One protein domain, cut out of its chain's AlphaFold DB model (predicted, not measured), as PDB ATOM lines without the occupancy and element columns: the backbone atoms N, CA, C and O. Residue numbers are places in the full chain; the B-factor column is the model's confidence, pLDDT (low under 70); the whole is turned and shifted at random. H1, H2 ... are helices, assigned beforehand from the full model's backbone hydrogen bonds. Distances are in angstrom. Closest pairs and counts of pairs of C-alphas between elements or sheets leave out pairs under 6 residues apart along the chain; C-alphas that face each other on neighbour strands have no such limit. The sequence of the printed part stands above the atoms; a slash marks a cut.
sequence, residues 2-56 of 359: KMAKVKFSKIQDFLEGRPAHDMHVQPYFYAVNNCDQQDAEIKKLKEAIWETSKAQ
ATOM      1  N   LYS A   2      14.195  40.926  78.574       72.75
ATOM      2  CA  LYS A   2      15.533  41.467  78.217       72.75
ATOM      3  C   LYS A   2      15.608  42.072  76.801       72.75
ATOM      4  O   LYS A   2      16.126  43.169  76.639       72.75
ATOM      5  N   MET A   3      15.012  41.416  75.800       79.25
ATOM      6  CA  MET A   3      14.909  41.966  74.436       79.25
ATOM      7  C   MET A   3      14.046  43.231  74.344       79.25
ATOM      8  O   MET A   3      14.383  44.127  73.578       79.25
ATOM      9  N   ALA A   4      12.951  43.315  75.109       80.50
ATOM     10  CA  ALA A   4      12.090  44.498  75.122       80.50
ATOM     11  C   ALA A   4      12.853  45.711  75.666       80.50
ATOM     12  O   ALA A   4      12.863  46.753  75.028       80.50
ATOM     13  N   LYS A   5      13.610  45.534  76.759       82.00
ATOM     14  CA  LYS A   5      14.463  46.590  77.326       82.00
ATOM     15  C   LYS A   5      15.520  47.097  76.339       82.00
ATOM     16  O   LYS A   5      15.711  48.298  76.227       82.00
ATOM     17  N   VAL A   6      16.160  46.199  75.583       87.69
ATOM     18  CA  VAL A   6      17.123  46.592  74.534       87.69
ATOM     19  C   VAL A   6      16.441  47.397  73.424       87.69
ATOM     20  O   VAL A   6      17.006  48.374  72.946       87.69
ATOM     21  N   LYS A   7      15.228  47.009  73.007       87.19
ATOM     22  CA  LYS A   7      14.461  47.770  72.010       87.19
ATOM     23  C   LYS A   7      14.019  49.135  72.544       87.19
ATOM     24  O   LYS A   7      14.144  50.107  71.816       87.19
ATOM     25  N   PHE A   8      13.556  49.207  73.791       88.69
ATOM     26  CA  PHE A   8      13.164  50.467  74.427       88.69
ATOM     27  C   PHE A   8      14.339  51.431  74.551       88.69
ATOM     28  O   PHE A   8      14.178  52.579  74.169       88.69
ATOM     29  N   SER A   9      15.528  50.958  74.944       85.31
ATOM     30  CA  SER A   9      16.741  51.791  74.955       85.31
ATOM     31  C   SER A   9      17.014  52.386  73.577       85.31
ATOM     32  O   SER A   9      17.146  53.589  73.458       85.31
ATOM     33  N   LYS A  10      16.975  51.576  72.509       87.56
ATOM     34  CA  LYS A  10      17.187  52.082  71.141       87.56
ATOM     35  C   LYS A  10      16.158  53.128  70.711       87.56
ATOM     36  O   LYS A  10      16.494  54.028  69.952       87.56
ATOM     37  N   ILE A  11      14.901  52.964  71.126       84.19
ATOM     38  CA  ILE A  11      13.839  53.933  70.838       84.19
ATOM     39  C   ILE A  11      14.103  55.220  71.621       84.19
ATOM     40  O   ILE A  11      14.028  56.297  71.046       84.19
ATOM     41  N   GLN A  12      14.459  55.109  72.897       82.31
ATOM     42  CA  GLN A  12      14.755  56.248  73.755       82.31
ATOM     43  C   GLN A  12      15.974  57.029  73.248       82.31
ATOM     44  O   GLN A  12      15.847  58.221  73.000       82.31
ATOM     45  N   ASP A  13      17.081  56.348  72.937       85.31
ATOM     46  CA  ASP A  13      18.283  56.944  72.337       85.31
ATOM     47  C   ASP A  13      17.964  57.672  71.015       85.31
ATOM     48  O   ASP A  13      18.574  58.683  70.681       85.31
ATOM     49  N   PHE A  14      17.006  57.159  70.231       80.81
ATOM     50  CA  PHE A  14      16.575  57.800  68.987       80.81
ATOM     51  C   PHE A  14      15.731  59.059  69.225       80.81
ATOM     52  O   PHE A  14      15.759  59.979  68.401       80.81
ATOM     53  N   LEU A  15      14.941  59.070  70.296       75.06
ATOM     54  CA  LEU A  15      14.009  60.143  70.631       75.06
ATOM     55  C   LEU A  15      14.666  61.270  71.439       75.06
ATOM     56  O   LEU A  15      14.214  62.411  71.349       75.06
ATOM     57  N   GLU A  16      15.733  60.972  72.181       74.31
ATOM     58  CA  GLU A  16      16.495  61.951  72.957       74.31
ATOM     59  C   GLU A  16      16.955  63.138  72.091       74.31
ATOM     60  O   GLU A  16      17.524  62.982  71.009       74.31
ATOM     61  N   GLY A  17      16.679  64.356  72.570       68.88
ATOM     62  CA  GLY A  17      17.042  65.601  71.889       68.88
ATOM     63  C   GLY A  17      16.113  66.015  70.741       68.88
ATOM     64  O   GLY A  17      16.399  67.010  70.071       68.88
ATOM     65  N   ARG A  18      15.001  65.302  70.498       70.81
ATOM     66  CA  ARG A  18      13.983  65.698  69.509       70.81
ATOM     67  C   ARG A  18      12.846  66.475  70.194       70.81
ATOM     68  O   ARG A  18      12.064  65.866  70.915       70.81
ATOM     69  N   PRO A  19      12.650  67.777  69.912       57.62
ATOM     70  CA  PRO A  19      11.680  68.618  70.630       57.62
ATOM     71  C   PRO A  19      10.233  68.097  70.632       57.62
ATOM     72  O   PRO A  19       9.503  68.292  71.598       57.62
ATOM     73  N   ALA A  20       9.813  67.410  69.564       56.53
ATOM     74  CA  ALA A  20       8.473  66.826  69.467       56.53
ATOM     75  C   ALA A  20       8.236  65.679  70.471       56.53
ATOM     76  O   ALA A  20       7.094  65.412  70.840       56.53
ATOM     77  N   HIS A  21       9.300  65.002  70.910       59.59
ATOM     78  CA  HIS A  21       9.226  63.911  71.875       59.59
ATOM     79  C   HIS A  21       8.947  64.429  73.288       59.59
ATOM     80  O   HIS A  21       8.012  63.964  73.935       59.59
ATOM     81  N   ASP A  22       9.700  65.437  73.726       60.00
ATOM     82  CA  ASP A  22       9.706  65.886  75.123       60.00
ATOM     83  C   ASP A  22       8.376  66.522  75.570       60.00
ATOM     84  O   ASP A  22       8.123  66.655  76.765       60.00
ATOM     85  N   MET A  23       7.507  66.891  74.620       61.72
ATOM     86  CA  MET A  23       6.206  67.512  74.895       61.72
ATOM     87  C   MET A  23       5.005  66.569  74.744       61.72
ATOM     88  O   MET A  23       3.965  66.820  75.350       61.72
ATOM     89  N   HIS A  24       5.108  65.515  73.929       65.25
ATOM     90  CA  HIS A  24       3.932  64.743  73.494       65.25
ATOM     91  C   HIS A  24       4.060  63.228  73.666       65.25
ATOM     92  O   HIS A  24       3.072  62.513  73.488       65.25
ATOM     93  N   VAL A  25       5.243  62.716  74.013       73.56
ATOM     94  CA  VAL A  25       5.472  61.278  74.175       73.56
ATOM     95  C   VAL A  25       5.621  60.944  75.654       73.56
ATOM     96  O   VAL A  25       6.430  61.530  76.368       73.56
ATOM     97  N   GLN A  26       4.833  59.977  76.129       75.12
ATOM     98  CA  GLN A  26       5.005  59.433  77.474       75.12
ATOM     99  C   GLN A  26       6.358  58.709  77.572       75.12
ATOM    100  O   GLN A  26       6.632  57.836  76.746       75.12
ATOM    101  N   PRO A  27       7.190  59.007  78.586       73.88
ATOM    102  CA  PRO A  27       8.543  58.460  78.683       73.88
ATOM    103  C   PRO A  27       8.566  56.961  79.016       73.88
ATOM    104  O   PRO A  27       9.575  56.290  78.809       73.88
ATOM    105  N   TYR A  28       7.473  56.420  79.564       82.50
ATOM    106  CA  TYR A  28       7.394  55.011  79.931       82.50
ATOM    107  C   TYR A  28       6.858  54.152  78.780       82.50
ATOM    108  O   TYR A  28       5.754  54.369  78.278       82.50
ATOM    109  N   PHE A  29       7.614  53.111  78.421       86.44
ATOM    110  CA  PHE A  29       7.217  52.118  77.425       86.44
ATOM    111  C   PHE A  29       6.601  50.872  78.074       86.44
ATOM    112  O   PHE A  29       7.203  50.247  78.950       86.44
ATOM    113  N   TYR A  30       5.434  50.455  77.578       88.44
ATOM    114  CA  TYR A  30       4.702  49.276  78.053       88.44
ATOM    115  C   TYR A  30       4.973  48.078  77.135       88.44
ATOM    116  O   TYR A  30       4.689  48.118  75.937       88.44
ATOM    117  N   ALA A  31       5.534  46.992  77.673       89.62
ATOM    118  CA  ALA A  31       5.829  45.781  76.902       89.62
ATOM    119  C   ALA A  31       4.634  44.819  76.913       89.62
ATOM    120  O   ALA A  31       4.637  43.845  77.659       89.62
ATOM    121  N   VAL A  32       3.634  45.102  76.079       88.94
ATOM    122  CA  VAL A  32       2.366  44.360  76.048       88.94
ATOM    123  C   VAL A  32       2.471  43.043  75.266       88.94
ATOM    124  O   VAL A  32       2.997  43.000  74.151       88.94
ATOM    125  N   ASN A  33       1.923  41.971  75.836       85.44
ATOM    126  CA  ASN A  33       1.732  40.668  75.217       85.44
ATOM    127  C   ASN A  33       0.258  40.452  74.840       85.44
ATOM    128  O   ASN A  33      -0.557  40.042  75.661       85.44
ATOM    129  N   ASN A  34      -0.070  40.630  73.558       81.75
ATOM    130  CA  ASN A  34      -1.438  40.463  73.047       81.75
ATOM    131  C   ASN A  34      -1.995  39.027  73.138       81.75
ATOM    132  O   ASN A  34      -3.176  38.822  72.864       81.75
ATOM    133  N   CYS A  35      -1.179  38.031  73.490       86.88
ATOM    134  CA  CYS A  35      -1.631  36.650  73.681       86.88
ATOM    135  C   CYS A  35      -1.990  36.326  75.140       86.88
ATOM    136  O   CYS A  35      -2.537  35.257  75.397       86.88
ATOM    137  N   ASP A  36      -1.682  37.214  76.088       85.81
ATOM    138  CA  ASP A  36      -1.936  37.008  77.511       85.81
ATOM    139  C   ASP A  36      -3.025  37.969  78.006       85.81
ATOM    140  O   ASP A  36      -2.817  39.171  78.160       85.81
ATOM    141  N   GLN A  37      -4.212  37.425  78.277       78.88
ATOM    142  CA  GLN A  37      -5.351  38.204  78.773       78.88
ATOM    143  C   GLN A  37      -5.139  38.753  80.195       78.88
ATOM    144  O   GLN A  37      -5.895  39.627  80.624       78.88
ATOM    145  N   GLN A  38      -4.141  38.256  80.932       85.62
ATOM    146  CA  GLN A  38      -3.812  38.689  82.292       85.62
ATOM    147  C   GLN A  38      -2.511  39.496  82.368       85.62
ATOM    148  O   GLN A  38      -2.014  39.733  83.471       85.62
ATOM    149  N   ASP A  39      -1.988  39.955  81.228       86.69
ATOM    150  CA  ASP A  39      -0.740  40.708  81.180       86.69
ATOM    151  C   ASP A  39      -0.772  41.923  82.127       86.69
ATOM    152  O   ASP A  39      -1.595  42.841  82.012       86.69
ATOM    153  N   ALA A  40       0.159  41.928  83.081       89.06
ATOM    154  CA  ALA A  40       0.311  43.002  84.048       89.06
ATOM    155  C   ALA A  40       0.657  44.340  83.374       89.06
ATOM    156  O   ALA A  40       0.262  45.391  83.880       89.06
ATOM    157  N   GLU A  41       1.341  44.328  82.225       90.56
ATOM    158  CA  GLU A  41       1.666  45.553  81.488       90.56
ATOM    159  C   GLU A  41       0.425  46.177  80.835       90.56
ATOM    160  O   GLU A  41       0.338  47.401  80.774       90.56
ATOM    161  N   ILE A  42      -0.585  45.382  80.447       90.12
ATOM    162  CA  ILE A  42      -1.882  45.913  79.983       90.12
ATOM    163  C   ILE A  42      -2.595  46.652  81.114       90.12
ATOM    164  O   ILE A  42      -3.176  47.711  80.882       90.12
ATOM    165  N   LYS A  43      -2.569  46.115  82.340       89.19
ATOM    166  CA  LYS A  43      -3.159  46.804  83.501       89.19
ATOM    167  C   LYS A  43      -2.471  48.142  83.756       89.19
ATOM    168  O   LYS A  43      -3.161  49.151  83.838       89.19
ATOM    169  N   LYS A  44      -1.135  48.160  83.768       91.62
ATOM    170  CA  LYS A  44      -0.358  49.401  83.914       91.62
ATOM    171  C   LYS A  44      -0.654  50.407  82.805       91.62
ATOM    172  O   LYS A  44      -0.804  51.588  83.085       91.62
ATOM    173  N   LEU A  45      -0.777  49.949  81.557       91.31
ATOM    174  CA  LEU A  45      -1.139  50.814  80.437       91.31
ATOM    175  C   LEU A  45      -2.537  51.424  80.628       91.31
ATOM    176  O   LEU A  45      -2.713  52.619  80.418       91.31
ATOM    177  N   LYS A  46      -3.526  50.630  81.062       91.12
ATOM    178  CA  LYS A  46      -4.881  51.127  81.364       91.12
ATOM    179  C   LYS A  46      -4.877  52.163  82.488       91.12
ATOM    180  O   LYS A  46      -5.542  53.185  82.360       91.12
ATOM    181  N   GLU A  47      -4.128  51.910  83.559       93.00
ATOM    182  CA  GLU A  47      -3.944  52.861  84.662       93.00
ATOM    183  C   GLU A  47      -3.290  54.155  84.172       93.00
ATOM    184  O   GLU A  47      -3.773  55.239  84.474       93.00
ATOM    185  N   ALA A  48      -2.254  54.063  83.341       92.12
ATOM    186  CA  ALA A  48      -1.593  55.238  82.789       92.12
ATOM    187  C   ALA A  48      -2.502  56.065  81.873       92.12
ATOM    188  O   ALA A  48      -2.489  57.291  81.956       92.12
ATOM    189  N   ILE A  49      -3.314  55.417  81.028       92.56
ATOM    190  CA  ILE A  49      -4.334  56.100  80.219       92.56
ATOM    191  C   ILE A  49      -5.316  56.827  81.142       92.56
ATOM    192  O   ILE A  49      -5.586  58.004  80.940       92.56
ATOM    193  N   TRP A  50      -5.804  56.151  82.182       93.94
ATOM    194  CA  TRP A  50      -6.746  56.719  83.144       93.94
ATOM    195  C   TRP A  50      -6.190  57.944  83.879       93.94
ATOM    196  O   TRP A  50      -6.852  58.981  83.934       93.94
ATOM    197  N   GLU A  51      -4.963  57.858  84.395       92.81
ATOM    198  CA  GLU A  51      -4.307  58.980  85.070       92.81
ATOM    199  C   GLU A  51      -3.981  60.120  84.095       92.81
ATOM    200  O   GLU A  51      -4.163  61.288  84.433       92.81
ATOM    201  N   THR A  52      -3.597  59.805  82.852       91.00
ATOM    202  CA  THR A  52      -3.371  60.816  81.804       91.00
ATOM    203  C   THR A  52      -4.659  61.563  81.460       91.00
ATOM    204  O   THR A  52      -4.629  62.786  81.331       91.00
ATOM    205  N   SER A  53      -5.790  60.857  81.344       91.81
ATOM    206  CA  SER A  53      -7.100  61.466  81.092       91.81
ATOM    207  C   SER A  53      -7.547  62.362  82.249       91.81
ATOM    208  O   SER A  53      -8.037  63.460  82.016       91.81
ATOM    209  N   LYS A  54      -7.327  61.936  83.498       93.56
ATOM    210  CA  LYS A  54      -7.633  62.742  84.690       93.56
ATOM    211  C   LYS A  54      -6.760  63.978  84.849       93.56
ATOM    212  O   LYS A  54      -7.201  64.959  85.435       93.56
ATOM    213  N   ALA A  55      -5.519  63.913  84.378       91.94
ATOM    214  CA  ALA A  55      -4.578  65.024  84.448       91.94
ATOM    215  C   ALA A  55      -4.870  66.125  83.415       91.94
ATOM    216  O   ALA A  55      -4.222  67.171  83.447       91.94
ATOM    217  N   GLN A  56      -5.806  65.899  82.486       90.00
ATOM    218  CA  GLN A  56      -6.174  66.912  81.506       90.00
ATOM    219  C   GLN A  56      -6.788  68.138  82.203       90.00
ATOM    220  O   GLN A  56      -7.615  67.960  83.097       90.00
TER     221      GLN A  56
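AT A GLANCE: This is residues 2 to 56 of the 359 residues of the protein "uncharacterized protein LOC106177260" of Lingula unguis (UniProt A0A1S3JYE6). A flat, open zigzag of chain, with the long helices H1 and H3 at two sides, the short helix H2 at the turn after H1, and a long link that runs back through the middle between H1 and H3 before it loops round near Asp 36 into H3. No named helix touches another. The printed part has 55 residues, with three named helices in the order H1, H2, H3 and no named strand; its class is all helix. The whole is loose, with a radius of gyration of the C-alphas of 13.1 A, and spans 36 by 33 by 12 A.

IN THESE COORDINATES: H1, residues 2 to 15, begins at C-alpha 2 (15.533, 41.467, 78.217) and measures 20.2 A from first to last C-alpha. H2, residues 19 to 24, measures 9.1 A. H3, residues 40 to 54, is the longest helix and measures 21.3 A, from C-alpha 40 (0.311, 43.002, 84.048) to C-alpha 54 (-7.633, 62.742, 84.690).

HOW THE PARTS SIT: H1 and H2 are close but not clearly touching, and their closest C-alphas, those of Leu 15 and His 21, are 6.2 A apart. They run opposite ways at a steep tilt of 60 degrees. H3 is apart from H1 and from H2. Every O i to N i+4 pair is within hydrogen-bond range in H1 and H3; in H2 it is 0 of 2, with 1 of 3 O i to N i+3 pairs within range.

THE WHOLE: The C-alphas of Gly 17 and Gln 37, the two farthest apart, are 36.0 A apart. The printed part has no cut. The link from H1 to H2 is tight, with 3 residues; that from H2 to H3 is long, with residues 25 to 39. The mean pLDDT of the printed part is 82.5, and confidence is under 70 at residue 17 and residues 19 to 24.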